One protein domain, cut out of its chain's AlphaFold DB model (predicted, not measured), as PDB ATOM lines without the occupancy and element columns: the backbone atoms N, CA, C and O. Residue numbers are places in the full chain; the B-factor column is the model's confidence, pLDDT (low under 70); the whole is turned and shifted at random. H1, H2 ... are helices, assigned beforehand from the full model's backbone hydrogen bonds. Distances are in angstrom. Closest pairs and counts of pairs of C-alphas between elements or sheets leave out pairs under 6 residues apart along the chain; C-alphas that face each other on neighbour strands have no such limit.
ATOM      1  N   ARG A  17     -30.013  28.336  27.994       69.12
ATOM      2  CA  ARG A  17     -30.865  29.047  28.956       69.12
ATOM      3  C   ARG A  17     -30.550  30.546  29.055       69.12
ATOM      4  O   ARG A  17     -31.475  31.346  29.116       69.12
ATOM      5  N   GLU A  18     -29.281  30.942  29.107       75.00
ATOM      6  CA  GLU A  18     -28.899  32.364  29.156       75.00
ATOM      7  C   GLU A  18     -29.334  33.101  27.897       75.00
ATOM      8  O   GLU A  18     -29.932  34.166  28.017       75.00
ATOM      9  N   ALA A  19     -29.171  32.481  26.725       79.75
ATOM     10  CA  ALA A  19     -29.723  33.007  25.481       79.75
ATOM     11  C   ALA A  19     -31.262  33.138  25.541       79.75
ATOM     12  O   ALA A  19     -31.804  34.171  25.164       79.75
ATOM     13  N   LEU A  20     -31.985  32.140  26.069       74.94
ATOM     14  CA  LEU A  20     -33.449  32.205  26.231       74.94
ATOM     15  C   LEU A  20     -33.907  33.293  27.225       74.94
ATOM     16  O   LEU A  20     -34.926  33.946  26.990       74.94
ATOM     17  N   CYS A  21     -33.158  33.521  28.307       73.75
ATOM     18  CA  CYS A  21     -33.403  34.630  29.233       73.75
ATOM     19  C   CYS A  21     -33.117  35.996  28.585       73.75
ATOM     20  O   CYS A  21     -33.922  36.913  28.732       73.75
ATOM     21  N   GLU A  22     -32.006  36.130  27.856       75.06
ATOM     22  CA  GLU A  22     -31.609  37.362  27.159       75.06
ATOM     23  C   GLU A  22     -32.596  37.730  26.037       75.06
ATOM     24  O   GLU A  22     -32.975  38.891  25.898       75.06
ATOM     25  N   MET A  23     -33.121  36.733  25.316       75.75
ATOM     26  CA  MET A  23     -34.185  36.900  24.314       75.75
ATOM     27  C   MET A  23     -35.581  37.176  24.911       75.75
ATOM     28  O   MET A  23     -36.551  37.319  24.167       75.75
ATOM     29  N   GLY A  24     -35.737  37.227  26.241       70.00
ATOM     30  CA  GLY A  24     -37.028  37.478  26.900       70.00
ATOM     31  C   GLY A  24     -38.050  36.335  26.775       70.00
ATOM     32  O   GLY A  24     -39.229  36.513  27.120       70.00
ATOM     33  N   ALA A  25     -37.602  35.156  26.327       77.56
ATOM     34  CA  ALA A  25     -38.420  33.960  26.141       77.56
ATOM     35  C   ALA A  25     -38.862  33.317  27.468       77.56
ATOM     36  O   ALA A  25     -39.659  32.385  27.462       77.56
ATOM     37  N   THR A  26     -38.397  33.814  28.617       80.31
ATOM     38  CA  THR A  26     -38.748  33.319  29.957       80.31
ATOM     39  C   THR A  26     -39.591  34.340  30.732       80.31
ATOM     40  O   THR A  26     -39.533  35.543  30.477       80.31
ATOM     41  N   VAL A  27     -40.448  33.896  31.657       73.06
ATOM     42  CA  VAL A  27     -41.252  34.788  32.530       73.06
ATOM     43  C   VAL A  27     -40.421  35.347  33.696       73.06
ATOM     44  O   VAL A  27     -40.728  36.420  34.211       73.06
ATOM     45  N   GLY A  28     -39.367  34.640  34.104       75.75
ATOM     46  CA  GLY A  28     -38.526  34.978  35.250       75.75
ATOM     47  C   GLY A  28     -37.236  34.147  35.283       75.75
ATOM     48  O   GLY A  28     -36.877  33.546  34.268       75.75
ATOM     49  N   PRO A  29     -36.520  34.105  36.422       73.19
ATOM     50  CA  PRO A  29     -35.277  33.350  36.541       73.19
ATOM     51  C   PRO A  29     -35.536  31.841  36.438       73.19
ATOM     52  O   PRO A  29     -36.209  31.263  37.289       73.19
ATOM     53  N   VAL A  30     -34.976  31.210  35.404       76.94
ATOM     54  CA  VAL A  30     -35.071  29.759  35.177       76.94
ATOM     55  C   VAL A  30     -33.921  29.034  35.873       76.94
ATOM     56  O   VAL A  30     -32.754  29.425  35.730       76.94
ATOM     57  N   ASP A  31     -34.258  27.967  36.596       82.19
ATOM     58  CA  ASP A  31     -33.316  27.028  37.206       82.19
ATOM     59  C   ASP A  31     -32.642  26.177  36.115       82.19
ATOM     60  O   ASP A  31     -33.298  25.407  35.417       82.19
ATOM     61  N   THR A  32     -31.325  26.333  35.955       81.12
ATOM     62  CA  THR A  32     -30.514  25.572  34.991       81.12
ATOM     63  C   THR A  32     -30.543  24.073  35.244       81.12
ATOM     64  O   THR A  32     -30.581  23.304  34.286       81.12
ATOM     65  N   ALA A  33     -30.468  23.660  36.510       83.94
ATOM     66  CA  ALA A  33     -30.301  22.263  36.880       83.94
ATOM     67  C   ALA A  33     -31.613  21.508  36.676       83.94
ATOM     68  O   ALA A  33     -31.620  20.451  36.048       83.94
ATOM     69  N   LYS A  34     -32.728  22.099  37.124       85.62
ATOM     70  CA  LYS A  34     -34.060  21.548  36.870       85.62
ATOM     71  C   LYS A  34     -34.370  21.498  35.368       85.62
ATOM     72  O   LYS A  34     -34.739  20.442  34.868       85.62
ATOM     73  N   PHE A  35     -34.150  22.592  34.636       84.56
ATOM     74  CA  PHE A  35     -34.458  22.645  33.203       84.56
ATOM     75  C   PHE A  35     -33.649  21.635  32.377       84.56
ATOM     76  O   PHE A  35     -34.192  21.027  31.459       84.56
ATOM     77  N   ALA A  36     -32.372  21.417  32.711       85.69
ATOM     78  CA  ALA A  36     -31.552  20.408  32.043       85.69
ATOM     79  C   ALA A  36     -32.090  18.982  32.265       85.69
ATOM     80  O   ALA A  36     -32.193  18.225  31.304       85.69
ATOM     81  N   LEU A  37     -32.487  18.645  33.500       89.06
ATOM     82  CA  LEU A  37     -33.088  17.346  33.831       89.06
ATOM     83  C   LEU A  37     -34.452  17.152  33.150       89.06
ATOM     84  O   LEU A  37     -34.727  16.079  32.614       89.06
ATOM     85  N   ASP A  38     -35.289  18.192  33.124       89.12
ATOM     86  CA  ASP A  38     -36.599  18.144  32.466       89.12
ATOM     87  C   ASP A  38     -36.451  17.966  30.937       89.12
ATOM     88  O   ASP A  38     -37.206  17.203  30.328       89.12
ATOM     89  N   LEU A  39     -35.451  18.604  30.307       87.56
ATOM     90  CA  LEU A  39     -35.128  18.391  28.889       87.56
ATOM     91  C   LEU A  39     -34.530  17.007  28.609       87.56
ATOM     92  O   LEU A  39     -34.853  16.421  27.581       87.56
ATOM     93  N   GLU A  40     -33.699  16.458  29.495       88.69
ATOM     94  CA  GLU A  40     -33.177  15.089  29.366       88.69
ATOM     95  C   GLU A  40     -34.317  14.054  29.452       88.69
ATOM     96  O   GLU A  40     -34.403  13.136  28.628       88.69
ATOM     97  N   GLY A  41     -35.263  14.257  30.375       90.19
ATOM     98  CA  GLY A  41     -36.498  13.473  30.466       90.19
ATOM     99  C   GLY A  41     -37.401  13.609  29.232       90.19
ATOM    100  O   GLY A  41     -38.058  12.647  28.834       90.19
ATOM    101  N   LEU A  42     -37.417  14.777  28.587       90.00
ATOM    102  CA  LEU A  42     -38.154  15.001  27.343       90.00
ATOM    103  C   LEU A  42     -37.456  14.352  26.133       90.00
ATOM    104  O   LEU A  42     -38.120  13.740  25.302       90.00
ATOM    105  N   TRP A  43     -36.126  14.441  26.038       87.94
ATOM    106  CA  TRP A  43     -35.340  13.874  24.932       87.94
ATOM    107  C   TRP A  43     -35.292  12.347  24.975       87.94
ATOM    108  O   TRP A  43     -35.359  11.702  23.933       87.94
ATOM    109  N   THR A  44     -35.234  11.751  26.167       90.19
ATOM    110  CA  THR A  44     -35.348  10.291  26.318       90.19
ATOM    111  C   THR A  44     -36.725   9.783  25.883       90.19
ATOM    112  O   THR A  44     -36.792   8.773  25.185       90.19
ATOM    113  N   LYS A  45     -37.808  10.516  26.189       86.81
ATOM    114  CA  LYS A  45     -39.151  10.237  25.647       86.81
ATOM    115  C   LYS A  45     -39.210  10.409  24.128       86.81
ATOM    116  O   LYS A  45     -39.711   9.517  23.451       86.81
ATOM    117  N   PHE A  46     -38.660  11.496  23.585       87.19
ATOM    118  CA  PHE A  46     -38.615  11.725  22.138       87.19
ATOM    119  C   PHE A  46     -37.893  10.592  21.393       87.19
ATOM    120  O   PHE A  46     -38.429  10.057  20.436       87.19
ATOM    121  N   ASN A  47     -36.735  10.147  21.887       86.12
ATOM    122  CA  ASN A  47     -35.992   9.039  21.277       86.12
ATOM    123  C   ASN A  47     -36.675   7.667  21.449       86.12
ATOM    124  O   ASN A  47     -36.309   6.725  20.754       86.12
ATOM    125  N   SER A  48     -37.634   7.525  22.372       82.25
ATOM    126  CA  SER A  48     -38.488   6.327  22.453       82.25
ATOM    127  C   SER A  48     -39.677   6.367  21.485       82.25
ATOM    128  O   SER A  48     -40.224   5.321  21.148       82.25
ATOM    129  N   LEU A  49     -40.038   7.561  21.004       78.00
ATOM    130  CA  LEU A  49     -41.031   7.794  19.958       78.00
ATOM    131  C   LEU A  49     -40.373   7.708  18.582       78.00
ATOM    132  O   LEU A  49     -40.323   8.691  17.848       78.00
ATOM    133  N   ASP A  50     -39.845   6.536  18.246       68.56
ATOM    134  CA  ASP A  50     -39.235   6.304  16.941       68.56
ATOM    135  C   ASP A  50     -40.311   5.836  15.931       68.56
ATOM    136  O   ASP A  50     -40.743   4.673  15.980       68.56
ATOM    137  N   PRO A  51     -40.810   6.721  15.038       63.56
ATOM    138  CA  PRO A  51     -41.914   6.395  14.138       63.56
ATOM    139  C   PRO A  51     -41.512   5.350  13.091       63.56
ATOM    140  O   PRO A  51     -42.374   4.647  12.563       63.56
ATOM    141  N   GLU A  52     -40.214   5.210  12.802       58.28
ATOM    142  CA  GLU A  52     -39.717   4.195  11.878       58.28
ATOM    143  C   GLU A  52     -39.737   2.809  12.531       58.28
ATOM    144  O   GLU A  52     -40.205   1.854  11.915       58.28
ATOM    145  N   ALA A  53     -39.341   2.695  13.805       59.88
ATOM    146  CA  ALA A  53     -39.445   1.443  14.559       59.88
ATOM    147  C   ALA A  53     -40.909   0.991  14.735       59.88
ATOM    148  O   ALA A  53     -41.215  -0.198  14.612       59.88
ATOM    149  N   MET A  54     -41.817   1.946  14.961       57.84
ATOM    150  CA  MET A  54     -43.270   1.739  14.999       57.84
ATOM    151  C   MET A  54     -43.805   1.218  13.652       57.84
ATOM    152  O   MET A  54     -44.484   0.189  13.606       57.84
ATOM    153  N   LEU A  55     -43.445   1.864  12.536       60.25
ATOM    154  CA  LEU A  55     -43.882   1.442  11.203       60.25
ATOM    155  C   LEU A  55     -43.259   0.095  10.789       60.25
ATOM    156  O   LEU A  55     -43.961  -0.758  10.245       60.25
ATOM    157  N   ALA A  56     -41.982  -0.145  11.101       60.28
ATOM    158  CA  ALA A  56     -41.283  -1.400  10.818       60.28
ATOM    159  C   ALA A  56     -41.871  -2.592  11.593       60.28
ATOM    160  O   ALA A  56     -42.004  -3.681  11.028       60.28
ATOM    161  N   ALA A  57     -42.296  -2.383  12.845       54.75
ATOM    162  CA  ALA A  57     -42.993  -3.397  13.637       54.75
ATOM    163  C   ALA A  57     -44.365  -3.786  13.050       54.75
ATOM    164  O   ALA A  57     -44.799  -4.921  13.231       54.75
ATOM    165  N   SER A  58     -45.026  -2.878  12.318       54.03
ATOM    166  CA  SER A  58     -46.313  -3.131  11.640       54.03
ATOM    167  C   SER A  58     -46.178  -3.601  10.177       54.03
ATOM    168  O   SER A  58     -47.147  -4.089   9.586       54.03
ATOM    169  N   GLY A  59     -44.986  -3.447   9.581       51.00
ATOM    170  CA  GLY A  59     -44.681  -3.779   8.183       51.00
ATOM    171  C   GLY A  59     -44.140  -5.195   7.947       51.00
ATOM    172  O   GLY A  59     -44.038  -5.628   6.798       51.00
ATOM    173  N   SER A  67     -54.333  -7.338  16.327       50.00
ATOM    174  CA  SER A  67     -53.114  -7.167  17.132       50.00
ATOM    175  C   SER A  67     -52.407  -5.843  16.833       50.00
ATOM    176  O   SER A  67     -52.003  -5.149  17.764       50.00
ATOM    177  N   SER A  68     -52.339  -5.456  15.554       54.00
ATOM    178  CA  SER A  68     -51.642  -4.239  15.122       54.00
ATOM    179  C   SER A  68     -52.301  -2.962  15.637       54.00
ATOM    180  O   SER A  68     -51.597  -2.095  16.139       54.00
ATOM    181  N   THR A  69     -53.638  -2.870  15.612       56.09
ATOM    182  CA  THR A  69     -54.356  -1.647  16.024       56.09
ATOM    183  C   THR A  69     -54.018  -1.216  17.450       56.09
ATOM    184  O   THR A  69     -53.937  -0.030  17.735       56.09
ATOM    185  N   ARG A  70     -53.747  -2.171  18.349       53.16
ATOM    186  CA  ARG A  70     -53.426  -1.909  19.762       53.16
ATOM    187  C   ARG A  70     -51.991  -1.412  19.970       53.16
ATOM    188  O   ARG A  70     -51.697  -0.834  21.014       53.16
ATOM    189  N   LEU A  71     -51.095  -1.680  19.017       57.22
ATOM    190  CA  LEU A  71     -49.733  -1.139  19.001       57.22
ATOM    191  C   LEU A  71     -49.750   0.285  18.438       57.22
ATOM    192  O   LEU A  71     -49.170   1.181  19.051       57.22
ATOM    193  N   ASP A  72     -50.501   0.488  17.354       66.75
ATOM    194  CA  ASP A  72     -50.687   1.785  16.702       66.75
ATOM    195  C   ASP A  72     -51.375   2.781  17.679       66.75
ATOM    196  O   ASP A  72     -50.819   3.839  17.980       66.75
ATOM    197  N   GLU A  73     -52.481   2.381  18.333       71.25
ATOM    198  CA  GLU A  73     -53.164   3.144  19.403       71.25
ATOM    199  C   GLU A  73     -52.229   3.561  20.553       71.25
ATOM    200  O   GLU A  73     -52.371   4.649  21.119       71.25
ATOM    201  N   LYS A  74     -51.299   2.682  20.951       72.50
ATOM    202  CA  LYS A  74     -50.373   2.936  22.063       72.50
ATOM    203  C   LYS A  74     -49.332   3.983  21.675       72.50
ATOM    204  O   LYS A  74     -49.053   4.875  22.473       72.50
ATOM    205  N   ALA A  75     -48.797   3.910  20.460       71.88
ATOM    206  CA  ALA A  75     -47.815   4.870  19.975       71.88
ATOM    207  C   ALA A  75     -48.433   6.262  19.726       71.88
ATOM    208  O   ALA A  75     -47.829   7.273  20.085       71.88
ATOM    209  N   GLU A  76     -49.674   6.338  19.229       75.81
ATOM    210  CA  GLU A  76     -50.433   7.599  19.149       75.81
ATOM    211  C   GLU A  76     -50.641   8.245  20.531       75.81
ATOM    212  O   GLU A  76     -50.509   9.464  20.687       75.81
ATOM    213  N   GLN A  77     -50.953   7.434  21.551       79.75
ATOM    214  CA  GLN A  77     -51.096   7.896  22.936       79.75
ATOM    215  C   GLN A  77     -49.764   8.385  23.516       79.75
ATOM    216  O   GLN A  77     -49.747   9.393  24.224       79.75
ATOM    217  N   GLU A  78     -48.648   7.725  23.201       82.31
ATOM    218  CA  GLU A  78     -47.310   8.140  23.634       82.31
ATOM    219  C   GLU A  78     -46.868   9.441  22.941       82.31
ATOM    220  O   GLU A  78     -46.386  10.352  23.616       82.31
ATOM    221  N   ALA A  79     -47.120   9.596  21.636       82.62
ATOM    222  CA  ALA A  79     -46.855  10.833  20.894       82.62
ATOM    223  C   ALA A  79     -47.712  12.010  21.403       82.62
ATOM    224  O   ALA A  79     -47.219  13.124  21.603       82.62
ATOM    225  N   THR A  80     -48.990  11.747  21.687       85.69
ATOM    226  CA  THR A  80     -49.911  12.710  22.309       85.69
ATOM    227  C   THR A  80     -49.460  13.085  23.724       85.69
ATOM    228  O   THR A  80     -49.466  14.263  24.086       85.69
ATOM    229  N   GLY A  81     -49.019  12.104  24.517       86.88
ATOM    230  CA  GLY A  81     -48.463  12.308  25.854       86.88
ATOM    231  C   GLY A  81     -47.206  13.177  25.833       86.88
ATOM    232  O   GLY A  81     -47.124  14.146  26.585       86.88
ATOM    233  N   PHE A  82     -46.281  12.917  24.906       88.94
ATOM    234  CA  PHE A  82     -45.095  13.748  24.689       88.94
ATOM    235  C   PHE A  82     -45.441  15.196  24.329       88.94
ATOM    236  O   PHE A  82     -44.814  16.123  24.840       88.94
ATOM    237  N   LEU A  83     -46.465  15.418  23.500       87.75
ATOM    238  CA  LEU A  83     -46.907  16.769  23.147       87.75
ATOM    239  C   LEU A  83     -47.449  17.539  24.366       87.75
ATOM    240  O   LEU A  83     -47.224  18.745  24.492       87.75
ATOM    241  N   LEU A  84     -48.129  16.848  25.288       88.56
ATOM    242  CA  LEU A  84     -48.578  17.419  26.561       88.56
ATOM    243  C   LEU A  84     -47.408  17.649  27.533       88.56
ATOM    244  O   LEU A  84     -47.367  18.691  28.193       88.56
ATOM    245  N   ASP A  85     -46.438  16.733  27.575       88.69
ATOM    246  CA  ASP A  85     -45.219  16.852  28.382       88.69
ATOM    247  C   ASP A  85     -44.317  18.006  27.917       88.69
ATOM    248  O   ASP A  85     -43.766  18.739  28.735       88.69
ATOM    249  N   LEU A  86     -44.221  18.253  26.608       89.25
ATOM    250  CA  LEU A  86     -43.531  19.420  26.055       89.25
ATOM    251  C   LEU A  86     -44.149  20.732  26.575       89.25
ATOM    252  O   LEU A  86     -43.424  21.677  26.905       89.25
ATOM    253  N   VAL A  87     -45.482  20.799  26.681       87.69
ATOM    254  CA  VAL A  87     -46.196  21.973  27.214       87.69
ATOM    255  C   VAL A  87     -46.014  22.115  28.724       87.69
ATOM    256  O   VAL A  87     -45.852  23.245  29.199       87.69
ATOM    257  N   SER A  88     -46.033  21.013  29.482       87.50
ATOM    258  CA  SER A  88     -45.823  21.048  30.936       87.50
ATOM    259  C   SER A  88     -44.390  21.463  31.273       87.50
ATOM    260  O   SER A  88     -44.215  22.472  31.953       87.50
ATOM    261  N   VAL A  89     -43.375  20.818  30.685       88.56
ATOM    262  CA  VAL A  89     -41.950  21.169  30.843       88.56
ATOM    263  C   VAL A  89     -41.690  22.628  30.471       88.56
ATOM    264  O   VAL A  89     -40.995  23.339  31.203       88.56
ATOM    265  N   SER A  90     -42.290  23.114  29.379       84.69
ATOM    266  CA  SER A  90     -42.155  24.518  28.974       84.69
ATOM    267  C   SER A  90     -42.762  25.479  29.999       84.69
ATOM    268  O   SER A  90     -42.127  26.466  30.373       84.69
ATOM    269  N   ARG A  91     -43.969  25.192  30.502       84.00
ATOM    270  CA  ARG A  91     -44.638  26.023  31.516       84.00
ATOM    271  C   ARG A  91     -43.900  25.999  32.857       84.00
ATOM    272  O   ARG A  91     -43.707  27.056  33.456       84.00
ATOM    273  N   ASP A  92     -43.465  24.826  33.300       84.94
ATOM    274  CA  ASP A  92     -42.862  24.595  34.616       84.94
ATOM    275  C   ASP A  92     -41.423  25.118  34.720       84.94
ATOM    276  O   ASP A  92     -40.921  25.330  35.827       84.94
ATOM    277  N   ASN A  93     -40.778  25.364  33.576       83.56
ATOM    278  CA  ASN A  93     -39.513  26.094  33.464       83.56
ATOM    279  C   ASN A  93     -39.709  27.554  33.014       83.56
ATOM    280  O   ASN A  93     -38.745  28.253  32.715       83.56
ATOM    281  N   GLY A  94     -40.952  28.044  32.995       76.75
ATOM    282  CA  GLY A  94     -41.269  29.449  32.755       76.75
ATOM    283  C   GLY A  94     -41.005  29.940  31.331       76.75
ATOM    284  O   GLY A  94     -40.879  31.150  31.143       76.75
ATOM    285  N   LEU A  95     -40.924  29.048  30.338       82.19
ATOM    286  CA  LEU A  95     -40.809  29.405  28.925       82.19
ATOM    287  C   LEU A  95     -42.146  29.959  28.407       82.19
ATOM    288  O   LEU A  95     -43.195  29.314  28.477       82.19
ATOM    289  N   LYS A  96     -42.106  31.169  27.846       79.56
ATOM    290  CA  LYS A  96     -43.218  31.796  27.130       79.56
ATOM    291  C   LYS A  96     -43.290  31.233  25.712       79.56
ATOM    292  O   LYS A  96     -42.766  31.825  24.772       79.56
ATOM    293  N   LEU A  97     -43.977  30.107  25.548       80.56
ATOM    294  CA  LEU A  97     -44.374  29.644  24.219       80.56
ATOM    295  C   LEU A  97     -45.311  30.688  23.567       80.56
ATOM    296  O   LEU A  97     -46.247  31.146  24.234       80.56
ATOM    297  N   PRO A  98     -45.098  31.079  22.294       84.31
ATOM    298  CA  PRO A  98     -46.013  31.965  21.576       84.31
ATOM    299  C   PRO A  98     -47.445  31.418  21.554       84.31
ATOM    300  O   PRO A  98     -47.656  30.206  21.478       84.31
ATOM    301  N   ARG A  99     -48.445  32.310  21.564       80.75
ATOM    302  CA  ARG A  99     -49.870  31.924  21.558       80.75
ATOM    303  C   ARG A  99     -50.220  31.018  20.371       80.75
ATOM    304  O   ARG A  99     -50.951  30.046  20.549       80.75
ATOM    305  N   GLU A 100     -49.611  31.279  19.218       87.75
ATOM    306  CA  GLU A 100     -49.784  30.504  17.984       87.75
ATOM    307  C   GLU A 100     -49.235  29.074  18.094       87.75
ATOM    308  O   GLU A 100     -49.808  28.143  17.538       87.75
ATOM    309  N   PHE A 101     -48.188  28.848  18.894       85.19
ATOM    310  CA  PHE A 101     -47.687  27.497  19.159       85.19
ATOM    311  C   PHE A 101     -48.675  26.693  20.019       85.19
ATOM    312  O   PHE A 101     -48.932  25.519  19.759       85.19
ATOM    313  N   GLY A 102     -49.323  27.346  20.990       83.69
ATOM    314  CA  GLY A 102     -50.433  26.748  21.738       83.69
ATOM    315  C   GLY A 102     -51.668  26.451  20.873       83.69
ATOM    316  O   GLY A 102     -52.415  25.523  21.183       83.69
ATOM    317  N   LEU A 103     -51.880  27.204  19.787       89.12
ATOM    318  CA  LEU A 103     -52.914  26.921  18.789       89.12
ATOM    319  C   LEU A 103     -52.539  25.709  17.922       89.12
ATOM    320  O   LEU A 103     -53.370  24.819  17.760       89.12
ATOM    321  N   LEU A 104     -51.289  25.625  17.454       88.25
ATOM    322  CA  LEU A 104     -50.777  24.487  16.681       88.25
ATOM    323  C   LEU A 104     -50.881  23.164  17.459       88.25
ATOM    324  O   LEU A 104     -51.365  22.165  16.934       88.25
ATOM    325  N   ILE A 105     -50.509  23.170  18.743       87.50
ATOM    326  CA  ILE A 105     -50.646  21.993  19.616       87.50
ATOM    327  C   ILE A 105     -52.107  21.553  19.726       87.50
ATOM    328  O   ILE A 105     -52.406  20.366  19.619       87.50
ATOM    329  N   LYS A 106     -53.037  22.502  19.887       89.56
ATOM    330  CA  LYS A 106     -54.469  22.189  19.868       89.56
ATOM    331  C   LYS A 106     -54.902  21.604  18.527       89.56
ATOM    332  O   LYS A 106     -55.622  20.616  18.536       89.56
ATOM    333  N   GLN A 107     -54.472  22.176  17.401       92.62
ATOM    334  CA  GLN A 107     -54.799  21.668  16.063       92.62
ATOM    335  C   GLN A 107     -54.359  20.207  15.894       92.62
ATOM    336  O   GLN A 107     -55.164  19.393  15.449       92.62
ATOM    337  N   GLN A 108     -53.151  19.848  16.346       87.94
ATOM    338  CA  GLN A 108     -52.671  18.462  16.315       87.94
ATOM    339  C   GLN A 108     -53.519  17.524  17.196       87.94
ATOM    340  O   GLN A 108     -53.920  16.452  16.746       87.94
ATOM    341  N   LEU A 109     -53.848  17.939  18.426       85.56
ATOM    342  CA  LEU A 109     -54.698  17.163  19.344       85.56
ATOM    343  C   LEU A 109     -56.140  17.000  18.832       85.56
ATOM    344  O   LEU A 109     -56.769  15.962  19.037       85.56
ATOM    345  N   TYR A 110     -56.680  18.025  18.170       88.06
ATOM    346  CA  TYR A 110     -57.993  17.953  17.539       88.06
ATOM    347  C   TYR A 110     -57.972  17.015  16.330       88.06
ATOM    348  O   TYR A 110     -58.874  16.192  16.210       88.06
ATOM    349  N   PHE A 111     -56.945  17.087  15.477       86.62
ATOM    350  CA  PHE A 111     -56.785  16.191  14.329       86.62
ATOM    351  C   PHE A 111     -56.740  14.711  14.745       86.62
ATOM    352  O   PHE A 111     -57.462  13.896  14.167       86.62
ATOM    353  N   ASP A 112     -55.971  14.383  15.788       82.00
ATOM    354  CA  ASP A 112     -55.923  13.034  16.365       82.00
ATOM    355  C   ASP A 112     -57.320  12.547  16.793       82.00
ATOM    356  O   ASP A 112     -57.813  11.504  16.348       82.00
ATOM    357  N   ARG A 113     -58.025  13.368  17.583       83.50
ATOM    358  CA  ARG A 113     -59.374  13.044  18.062       83.50
ATOM    359  C   ARG A 113     -60.402  12.943  16.930       83.50
ATOM    360  O   ARG A 113     -61.286  12.091  17.006       83.50
ATOM    361  N   TYR A 114     -60.323  13.789  15.903       83.19
ATOM    362  CA  TYR A 114     -61.234  13.729  14.757       83.19
ATOM    363  C   TYR A 114     -61.001  12.476  13.913       83.19
ATOM    364  O   TYR A 114     -61.974  11.822  13.543       83.19
ATOM    365  N   THR A 115     -59.744  12.092  13.682       79.94
ATOM    366  CA  THR A 115     -59.395  10.863  12.947       79.94
ATOM    367  C   THR A 115     -59.978   9.633  13.647       79.94
ATOM    368  O   THR A 115     -60.729   8.873  13.031       79.94
ATOM    369  N   LYS A 116     -59.769   9.524  14.969       77.62
ATOM    370  CA  LYS A 116     -60.327   8.454  15.815       77.62
ATOM    371  C   LYS A 116     -61.859   8.360  15.788       77.62
ATOM    372  O   LYS A 116     -62.401   7.264  15.888       77.62
ATOM    373  N   ILE A 117     -62.569   9.488  15.674       80.75
ATOM    374  CA  ILE A 117     -64.044   9.517  15.625       80.75
ATOM    375  C   ILE A 117     -64.571   9.168  14.227       80.75
ATOM    376  O   ILE A 117     -65.574   8.465  14.113       80.75
ATOM    377  N   LEU A 118     -63.928   9.674  13.171       80.00
ATOM    378  CA  LEU A 118     -64.412   9.537  11.794       80.00
ATOM    379  C   LEU A 118     -64.099   8.165  11.187       80.00
ATOM    380  O   LEU A 118     -64.898   7.660  10.399       80.00
ATOM    381  N   ALA A 119     -62.962   7.562  11.541       74.31
ATOM    382  CA  ALA A 119     -62.556   6.267  11.010       74.31
ATOM    383  C   ALA A 119     -61.726   5.467  12.040       74.31
ATOM    384  O   ALA A 119     -60.500   5.442  11.951       74.31
ATOM    385  N   PRO A 120     -62.373   4.750  12.983       71.19
ATOM    386  CA  PRO A 120     -61.697   4.025  14.072       71.19
ATOM    387  C   PRO A 120     -60.727   2.910  13.643       71.19
ATOM    388  O   PRO A 120     -60.028   2.352  14.480       71.19
ATOM    389  N   THR A 121     -60.724   2.535  12.362       71.19
ATOM    390  CA  THR A 121     -59.847   1.504  11.778       71.19
ATOM    391  C   THR A 121     -58.902   2.061  10.712       71.19
ATOM    392  O   THR A 121     -58.252   1.283  10.015       71.19
ATOM    393  N   LEU A 122     -58.883   3.381  10.504       70.81
ATOM    394  CA  LEU A 122     -57.994   4.029   9.546       70.81
ATOM    395  C   LEU A 122     -56.732   4.474  10.273       70.81
ATOM    396  O   LEU A 122     -56.793   5.364  11.114       70.81
ATOM    397  N   ASP A 123     -55.598   3.911   9.875       71.31
ATOM    398  CA  ASP A 123     -54.283   4.453  10.197       71.31
ATOM    399  C   ASP A 123     -53.784   5.294   9.001       71.31
ATOM    400  O   ASP A 123     -53.463   4.729   7.946       71.31
ATOM    401  N   PRO A 124     -53.707   6.636   9.121       70.38
ATOM    402  CA  PRO A 124     -53.190   7.498   8.061       70.38
ATOM    403  C   PRO A 124     -51.707   7.263   7.736       70.38
ATOM    404  O   PRO A 124     -51.288   7.526   6.610       70.38
ATOM    405  N   LEU A 125     -50.906   6.768   8.685       69.06
ATOM    406  CA  LEU A 125     -49.471   6.502   8.514       69.06
ATOM    407  C   LEU A 125     -49.220   5.265   7.635       69.06
ATOM    408  O   LEU A 125     -48.154   5.118   7.027       69.06
ATOM    409  N   ARG A 126     -50.227   4.393   7.512       69.56
ATOM    410  CA  ARG A 126     -50.199   3.192   6.664       69.56
ATOM    411  C   ARG A 126     -50.785   3.409   5.267       69.56
ATOM    412  O   ARG A 126     -50.697   2.506   4.436       69.56
ATOM    413  N   ASP A 127     -51.321   4.594   4.968       76.56
ATOM    414  CA  ASP A 127     -51.727   4.959   3.608       76.56
ATOM    415  C   ASP A 127     -50.490   5.090   2.703       76.56
ATOM    416  O   ASP A 127     -49.576   5.882   2.955       76.56
ATOM    417  N   SER A 128     -50.467   4.341   1.598       70.69
ATOM    418  CA  SER A 128     -49.348   4.335   0.646       70.69
ATOM    419  C   SER A 128     -49.016   5.725   0.077       70.69
ATOM    420  O   SER A 128     -47.869   5.978  -0.291       70.69
ATOM    421  N   ARG A 129     -49.983   6.656   0.044       74.94
ATOM    422  CA  ARG A 129     -49.782   8.049  -0.401       74.94
ATOM    423  C   ARG A 129     -48.982   8.882   0.605       74.94
ATOM    424  O   ARG A 129     -48.299   9.822   0.203       74.94
ATOM    425  N   MET A 130     -49.054   8.539   1.892       69.75
ATOM    426  CA  MET A 130     -48.227   9.145   2.941       69.75
ATOM    427  C   MET A 130     -46.814   8.554   2.920       69.75
ATOM    428  O   MET A 130     -45.836   9.292   3.025       69.75
ATOM    429  N   GLN A 131     -46.699   7.245   2.670       66.06
ATOM    430  CA  GLN A 131     -45.415   6.536   2.588       66.06
ATOM    431  C   GLN A 131     -44.541   6.979   1.401       66.06
ATOM    432  O   GLN A 131     -43.323   7.068   1.547       66.06
ATOM    433  N   MET A 132     -45.132   7.299   0.240       62.62
ATOM    434  CA  MET A 132     -44.375   7.815  -0.916       62.62
ATOM    435  C   MET A 132     -43.663   9.139  -0.589       62.62
ATOM    436  O   MET A 132     -42.455   9.249  -0.777       62.62
ATOM    437  N   LYS A 133     -44.367  10.095   0.037       62.41
ATOM    438  CA  LYS A 133     -43.803  11.409   0.403       62.41
ATOM    439  C   LYS A 133     -42.628  11.355   1.385       62.41
ATOM    440  O   LYS A 133     -41.869  12.318   1.450       62.41
ATOM    441  N   MET A 134     -42.492  10.276   2.158       57.56
ATOM    442  CA  MET A 134     -41.350  10.079   3.060       57.56
ATOM    443  C   MET A 134     -40.127   9.504   2.332       57.56
ATOM    444  O   MET A 134     -39.006   9.860   2.679       57.56
TER     445      MET A 134
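Overview. This is residues 17 to 59 and 67 to 134 of the 252 residues of an uncharacterized protein of Ectocarpus siliculosus (UniProt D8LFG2). Three long helices, H2, H4 and H5, run lengthwise in a loose, open arrangement: H4 lies in the middle, H2 on one side of it running the opposite way and H5 on another side, also running opposite to H4. Short H3 follows H2 on its side of H4, short H1 sits at the end where H2 begins, and H6 with residue 127 before it sticks out free near the other end. The printed part has 111 residues with six named helices, in the order H1, H2, H3, H4, H5, H6, and no named strand; its class is all helix. It is loose, with a radius of gyration of the C-alphas of 17.1 A, and elongated, spanning 47 by 25 by 24 A.

Arrangement. Begin at H1, residues 17 to 22, and go on to H2, residues 32 to 48. They are close but not clearly touching: their closest C-alphas, those of Arg 17 and Thr 32, are 7.0 A apart, and they run opposite ways at a steep tilt of 61 degrees. H3, residues 51 to 59, is apart from H2. Look next at H4, residues 67 to 92, which touches H2 with residues 82 to 89 alone; the closest C-alphas are those of Asp 38 and Val 89, 6.4 A apart. H2 and H4 run opposite ways at a shallow tilt of 15 degrees. H3 and H4 only just touch, with 3 pairs of C-alphas within 8 A, on H4 through residues 68 to 75 alone; the closest are those of Ser 58 and Ser 68, 6.5 A apart. They run opposite ways at a shallow tilt of 8 degrees. H5, residues 99 to 118, is close to H4 but not clearly touching, its closest C-alphas being Leu 109 and Thr 80 of H4, 7.2 A apart; they run opposite ways at a shallow tilt of 18 degrees. H6, residues 128 to 134, is apart from H4 and H5. In H1, H2, H3 and H5 every O i to N i+4 pair is within hydrogen-bond range; in H4 it is 20 of 22, and in H6 1 of 3, beside 3 of 4 O i to N i+3 pairs.

Along the chain. Find C-alpha 17 at (-30.865, 29.047, 28.956), where H1 begins. H2 runs 24.3 A from first to last C-alpha, H4 37.7 A and H5 28.4 A. H4 begins at C-alpha 67, (-53.114, -7.167, 17.132), and H6 ends at C-alpha 134, (-41.350, 10.079, 3.060).

Size, cuts and confidence. The C-alphas farthest apart, those of Glu 22 and Ser 67, are 50.5 A apart. Residues 60 to 66 are cut out; C-alphas 59 and 67 are 12.8 A apart across the cut. Of the links printed whole, H2 to H3 is tight, the others are short and none is long. The mean pLDDT of the printed part is 77.3; residue 17 and residues 50 to 59, 67 to 72, 125 to 126 and 130 to 134 are under 70.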